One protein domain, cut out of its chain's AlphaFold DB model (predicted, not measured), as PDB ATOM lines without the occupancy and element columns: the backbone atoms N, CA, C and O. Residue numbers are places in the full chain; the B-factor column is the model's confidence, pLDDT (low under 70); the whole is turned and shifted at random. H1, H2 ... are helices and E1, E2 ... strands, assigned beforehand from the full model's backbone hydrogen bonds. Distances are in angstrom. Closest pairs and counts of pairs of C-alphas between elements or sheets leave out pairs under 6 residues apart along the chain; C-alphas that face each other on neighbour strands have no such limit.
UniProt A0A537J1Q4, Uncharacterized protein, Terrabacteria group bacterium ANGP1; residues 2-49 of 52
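Overview. This is residues 2 to 49 of the 52 residues of an uncharacterized protein of Terrabacteria group bacterium ANGP1 (UniProt A0A537J1Q4). Little of this model is regular structure: look for a two-stranded hairpin, E1 and E2, with a wide loop, residues 33 to 43, and a short helix, H1, set well away from the strands. A long winding stretch, residues 9 to 27, leads from H1 to E1. The printed part has 48 residues, in the order H1, E1, E2; the class is mixed, with 17 residues in named elements. It is loose, with a radius of gyration of the C-alphas of 12.9 A and spans of 36 by 25 by 16 A.

Arrangement. Begin at E1, residues 28 to 32, and E2, residues 44 to 48, an antiparallel hairpin at 156 degrees. C-alphas 30 and 46 face each other at 4.7 A. N 29 and O 47, 2.8 A apart, and N 45 and O 31, 3.0 A, are within hydrogen-bond range. H1, residues 2 to 8, is apart from E2; in H1 every O i to N i+4 pair is within hydrogen-bond range.

Along the chain. Find C-alpha 28 at (15.717, 52.926, -39.736); E1 runs 13.0 A from there. E2 spans 13.3 A, ending at C-alpha 48, (12.067, 50.598, -40.448). H1 begins at C-alpha 2, (35.148, 57.544, -47.771), and spans 10.1 A.

Size, cuts and confidence. The C-alphas of Glu 9 and Leu 49 are the two farthest apart, 36.9 A. Both links are long, and the printed part has no cut. No printed residue is under 70 in pLDDT.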
ATOM      1  N   VAL A   2      34.609  57.366 -49.135       89.62
ATOM      2  CA  VAL A   2      35.148  57.544 -47.771       89.62
ATOM      3  C   VAL A   2      35.962  56.342 -47.282       89.62
ATOM      4  O   VAL A   2      37.074  56.527 -46.797       89.62
ATOM      5  N   GLY A   3      35.468  55.111 -47.462       91.25
ATOM      6  CA  GLY A   3      36.198  53.910 -47.038       91.25
ATOM      7  C   GLY A   3      37.574  53.769 -47.693       91.25
ATOM      8  O   GLY A   3      38.534  53.376 -47.035       91.25
ATOM      9  N   ARG A   4      37.692  54.163 -48.965       90.50
ATOM     10  CA  ARG A   4      38.962  54.154 -49.692       90.50
ATOM     11  C   ARG A   4      39.939  55.172 -49.112       90.50
ATOM     12  O   ARG A   4      41.060  54.804 -48.789       90.50
ATOM     13  N   THR A   5      39.494  56.409 -48.901       94.69
ATOM     14  CA  THR A   5      40.306  57.474 -48.290       94.69
ATOM     15  C   THR A   5      40.776  57.095 -46.884       94.69
ATOM     16  O   THR A   5      41.956  57.237 -46.569       94.69
ATOM     17  N   LEU A   6      39.897  56.523 -46.049       94.50
ATOM     18  CA  LEU A   6      40.276  56.037 -44.715       94.50
ATOM     19  C   LEU A   6      41.417  55.015 -44.775       94.50
ATOM     20  O   LEU A   6      42.261  54.988 -43.876       94.50
ATOM     21  N   ARG A   7      41.459  54.186 -45.826       93.56
ATOM     22  CA  ARG A   7      42.431  53.100 -45.934       93.56
ATOM     23  C   ARG A   7      43.715  53.461 -46.654       93.56
ATOM     24  O   ARG A   7      44.785  53.125 -46.155       93.56
ATOM     25  N   GLU A   8      43.604  54.124 -47.795       94.94
ATOM     26  CA  GLU A   8      44.730  54.428 -48.678       94.94
ATOM     27  C   GLU A   8      45.430  55.737 -48.291       94.94
ATOM     28  O   GLU A   8      46.649  55.823 -48.401       94.94
ATOM     29  N   GLU A   9      44.690  56.735 -47.801       96.75
ATOM     30  CA  GLU A   9      45.243  58.067 -47.516       96.75
ATOM     31  C   GLU A   9      45.517  58.275 -46.021       96.75
ATOM     32  O   GLU A   9      46.543  58.836 -45.648       96.75
ATOM     33  N   LEU A  10      44.609  57.809 -45.155       96.44
ATOM     34  CA  LEU A  10      44.683  58.049 -43.706       96.44
ATOM     35  C   LEU A  10      45.268  56.874 -42.909       96.44
ATOM     36  O   LEU A  10      45.524  57.010 -41.714       96.44
ATOM     37  N   GLY A  11      45.479  55.718 -43.545       96.25
ATOM     38  CA  GLY A  11      46.138  54.565 -42.926       96.25
ATOM     39  C   GLY A  11      45.388  53.943 -41.740       96.25
ATOM     40  O   GLY A  11      46.009  53.259 -40.925       96.25
ATOM     41  N   VAL A  12      44.068  54.146 -41.626       96.00
ATOM     42  CA  VAL A  12      43.245  53.581 -40.540       96.00
ATOM     43  C   VAL A  12      43.389  52.066 -40.532       96.00
ATOM     44  O   VAL A  12      43.109  51.437 -41.544       96.00
ATOM     45  N   SER A  13      43.820  51.468 -39.418       94.50
ATOM     46  CA  SER A  13      44.053  50.024 -39.285       94.50
ATOM     47  C   SER A  13      42.827  49.260 -38.749       94.50
ATOM     48  O   SER A  13      41.864  49.858 -38.279       94.50
ATOM     49  N   GLY A  14      42.846  47.923 -38.840       91.19
ATOM     50  CA  GLY A  14      41.737  47.048 -38.417       91.19
ATOM     51  C   GLY A  14      40.652  46.775 -39.480       91.19
ATOM     52  O   GLY A  14      40.725  47.293 -40.599       91.19
ATOM     53  N   PRO A  15      39.666  45.908 -39.185       87.75
ATOM     54  CA  PRO A  15      38.558  45.630 -40.101       87.75
ATOM     55  C   PRO A  15      37.777  46.908 -40.439       87.75
ATOM     56  O   PRO A  15      37.406  47.662 -39.545       87.75
ATOM     57  N   LEU A  16      37.518  47.140 -41.728       88.25
ATOM     58  CA  LEU A  16      36.776  48.301 -42.220       88.25
ATOM     59  C   LEU A  16      35.643  47.819 -43.126       88.25
ATOM     60  O   LEU A  16      35.901  47.230 -44.171       88.25
ATOM     61  N   ALA A  17      34.403  48.100 -42.733       88.00
ATOM     62  CA  ALA A  17      33.232  47.946 -43.586       88.00
ATOM     63  C   ALA A  17      32.753  49.337 -44.010       88.00
ATOM     64  O   ALA A  17      32.562  50.212 -43.168       88.00
ATOM     65  N   CYS A  18      32.577  49.546 -45.313       88.50
ATOM     66  CA  CYS A  18      32.068  50.798 -45.863       88.50
ATOM     67  C   CYS A  18      30.717  50.535 -46.524       88.50
ATOM     68  O   CYS A  18      30.619  49.678 -47.400       88.50
ATOM     69  N   ILE A  19      29.691  51.279 -46.111       87.94
ATOM     70  CA  ILE A  19      28.359  51.252 -46.717       87.94
ATOM     71  C   ILE A  19      28.182  52.588 -47.433       87.94
ATOM     72  O   ILE A  19      28.084  53.631 -46.794       87.94
ATOM     73  N   ASP A  20      28.192  52.556 -48.762       83.69
ATOM     74  CA  ASP A  20      27.937  53.723 -49.608       83.69
ATOM     75  C   ASP A  20      26.507  53.634 -50.183       83.69
ATOM     76  O   ASP A  20      25.947  52.548 -50.325       83.69
ATOM     77  N   GLN A  21      25.924  54.780 -50.553       85.31
ATOM     78  CA  GLN A  21      24.652  54.873 -51.296       85.31
ATOM     79  C   GLN A  21      23.398  54.306 -50.590       85.31
ATOM     80  O   GLN A  21      22.418  53.975 -51.255       85.31
ATOM     81  N   VAL A  22      23.377  54.234 -49.254       88.56
ATOM     82  CA  VAL A  22      22.166  53.887 -48.486       88.56
ATOM     83  C   VAL A  22      21.524  55.156 -47.928       88.56
ATOM     84  O   VAL A  22      22.178  55.933 -47.236       88.56
ATOM     85  N   ALA A  23      20.240  55.363 -48.222       91.62
ATOM     86  CA  ALA A  23      19.435  56.421 -47.621       91.62
ATOM     87  C   ALA A  23      18.622  55.844 -46.456       91.62
ATOM     88  O   ALA A  23      17.943  54.834 -46.623       91.62
ATOM     89  N   LEU A  24      18.690  56.503 -45.299       93.06
ATOM     90  CA  LEU A  24      17.987  56.113 -44.079       93.06
ATOM     91  C   LEU A  24      17.048  57.235 -43.638       93.06
ATOM     92  O   LEU A  24      17.328  58.418 -43.850       93.06
ATOM     93  N   ARG A  25      15.939  56.851 -43.019       93.25
ATOM     94  CA  ARG A  25      15.016  57.734 -42.305       93.25
ATOM     95  C   ARG A  25      15.213  57.578 -40.800       93.25
ATOM     96  O   ARG A  25      15.947  56.713 -40.328       93.25
ATOM     97  N   GLU A  26      14.550  58.439 -40.038       92.69
ATOM     98  CA  GLU A  26      14.482  58.274 -38.590       92.69
ATOM     99  C   GLU A  26      13.876  56.904 -38.245       92.69
ATOM    100  O   GLU A  26      12.915  56.472 -38.881       92.69
ATOM    101  N   PHE A  27      14.465  56.224 -37.259       92.38
ATOM    102  CA  PHE A  27      14.118  54.858 -36.838       92.38
ATOM    103  C   PHE A  27      14.365  53.740 -37.867       92.38
ATOM    104  O   PHE A  27      13.904  52.612 -37.664       92.38
ATOM    105  N   ASP A  28      15.151  53.998 -38.917       94.62
ATOM    106  CA  ASP A  28      15.717  52.926 -39.736       94.62
ATOM    107  C   ASP A  28      16.959  52.320 -39.066       94.62
ATOM    108  O   ASP A  28      17.887  53.020 -38.654       94.62
ATOM    109  N   TYR A  29      16.995  50.993 -39.007       94.25
ATOM    110  CA  TYR A  29      18.140  50.198 -38.583       94.25
ATOM    111  C   TYR A  29      18.776  49.521 -39.792       94.25
ATOM    112  O   TYR A  29      18.085  49.100 -40.722       94.25
ATOM    113  N   VAL A  30      20.100  49.391 -39.756       94.06
ATOM    114  CA  VAL A  30      20.864  48.632 -40.747       94.06
ATOM    115  C   VAL A  30      21.412  47.383 -40.075       94.06
ATOM    116  O   VAL A  30      22.315  47.468 -39.244       94.06
ATOM    117  N   ASP A  31      20.889  46.227 -40.466       94.25
ATOM    118  CA  ASP A  31      21.449  44.942 -40.065       94.25
ATOM    119  C   ASP A  31      22.600  44.578 -40.997       94.25
ATOM    120  O   ASP A  31      22.448  44.571 -42.222       94.25
ATOM    121  N   ILE A  32      23.748  44.249 -40.406       92.88
ATOM    122  CA  ILE A  32      24.951  43.830 -41.122       92.88
ATOM    123  C   ILE A  32      25.083  42.316 -40.978       92.88
ATOM    124  O   ILE A  32      25.224  41.796 -39.871       92.88
ATOM    125  N   GLY A  33      25.028  41.606 -42.103       91.69
ATOM    126  CA  GLY A  33      25.234  40.164 -42.130       91.69
ATOM    127  C   GLY A  33      26.710  39.763 -42.080       91.69
ATOM    128  O   GLY A  33      27.615  40.575 -41.904       91.69
ATOM    129  N   THR A  34      26.966  38.469 -42.250       91.69
ATOM    130  CA  THR A  34      28.324  37.912 -42.238       91.69
ATOM    131  C   THR A  34      29.090  38.252 -43.520       91.69
ATOM    132  O   THR A  34      28.507  38.341 -44.599       91.69
ATOM    133  N   LEU A  35      30.413  38.404 -43.402       90.88
ATOM    134  CA  LEU A  35      31.311  38.570 -44.544       90.88
ATOM    135  C   LEU A  35      31.176  37.389 -45.512       90.88
ATOM    136  O   LEU A  35      31.344  36.235 -45.116       90.88
ATOM    137  N   MET A  36      30.915  37.689 -46.781       91.31
ATOM    138  CA  MET A  36      30.903  36.707 -47.859       91.31
ATOM    139  C   MET A  36      32.342  36.517 -48.370       91.31
ATOM    140  O   MET A  36      32.874  37.450 -48.983       91.31
ATOM    141  N   PRO A  37      32.990  35.357 -48.130       85.31
ATOM    142  CA  PRO A  37      34.430  35.181 -48.353       85.31
ATOM    143  C   PRO A  37      34.852  35.445 -49.800       85.31
ATOM    144  O   PRO A  37      35.858  36.104 -50.048       85.31
ATOM    145  N   ASP A  38      34.037  34.998 -50.752       89.81
ATOM    146  CA  ASP A  38      34.365  35.052 -52.178       89.81
ATOM    147  C   ASP A  38      34.265  36.465 -52.764       89.81
ATOM    148  O   ASP A  38      34.833  36.760 -53.813       89.81
ATOM    149  N   HIS A  39      33.557  37.363 -52.076       82.19
ATOM    150  CA  HIS A  39      33.213  38.680 -52.602       82.19
ATOM    151  C   HIS A  39      33.689  39.839 -51.723       82.19
ATOM    152  O   HIS A  39      33.583  40.982 -52.153       82.19
ATOM    153  N   HIS A  40      34.231  39.574 -50.527       85.44
ATOM    154  CA  HIS A  40      34.695  40.599 -49.577       85.44
ATOM    155  C   HIS A  40      33.641  41.688 -49.286       85.44
ATOM    156  O   HIS A  40      33.969  42.839 -49.002       85.44
ATOM    157  N   VAL A  41      32.362  41.313 -49.344       86.88
ATOM    158  CA  VAL A  41      31.213  42.177 -49.050       86.88
ATOM    159  C   VAL A  41      30.379  41.578 -47.928       86.88
ATOM    160  O   VAL A  41      30.415  40.371 -47.678       86.88
ATOM    161  N   VAL A  42      29.611  42.430 -47.259       90.25
ATOM    162  CA  VAL A  42      28.604  42.037 -46.270       90.25
ATOM    163  C   VAL A  42      27.217  42.357 -46.830       90.25
ATOM    164  O   VAL A  42      27.033  43.444 -47.385       90.25
ATOM    165  N   PRO A  43      26.230  41.451 -46.720       91.69
ATOM    166  CA  PRO A  43      24.855  41.789 -47.046       91.69
ATOM    167  C   PRO A  43      24.306  42.746 -45.982       91.69
ATOM    168  O   PRO A  43      24.598  42.598 -44.793       91.69
ATOM    169  N   VAL A  44      23.498  43.713 -46.412       93.06
ATOM    170  CA  VAL A  44      22.848  44.682 -45.524       93.06
ATOM    171  C   VAL A  44      21.337  44.643 -45.713       93.06
ATOM    172  O   VAL A  44      20.851  44.512 -46.837       93.06
ATOM    173  N   VAL A  45      20.593  44.763 -44.616       94.19
ATOM    174  CA  VAL A  45      19.130  44.877 -44.635       94.19
ATOM    175  C   VAL A  45      18.736  46.145 -43.894       94.19
ATOM    176  O   VAL A  45      19.109  46.322 -42.737       94.19
ATOM    177  N   VAL A  46      17.964  47.014 -44.546       94.81
ATOM    178  CA  VAL A  46      17.365  48.188 -43.899       94.81
ATOM    179  C   VAL A  46      16.001  47.795 -43.339       94.81
ATOM    180  O   VAL A  46      15.166  47.242 -44.059       94.81
ATOM    181  N   LYS A  47      15.776  48.060 -42.051       94.69
ATOM    182  CA  LYS A  47      14.512  47.805 -41.349       94.69
ATOM    183  C   LYS A  47      13.984  49.101 -40.757       94.69
ATOM    184  O   LYS A  47      14.681  49.725 -39.967       94.69
ATOM    185  N   SER A  48      12.745  49.455 -41.069       94.81
ATOM    186  CA  SER A  48      12.067  50.598 -40.448       94.81
ATOM    187  C   SER A  48      11.306  50.141 -39.208       94.81
ATOM    188  O   SER A  48      10.438  49.268 -39.307       94.81
ATOM    189  N   LEU A  49      11.605  50.723 -38.044       89.56
ATOM    190  CA  LEU A  49      10.777  50.535 -36.856       89.56
ATOM    191  C   LEU A  49       9.610  51.518 -36.892       89.56
ATOM    192  O   LEU A  49       9.800  52.732 -36.877       89.56
TER     193      LEU A  49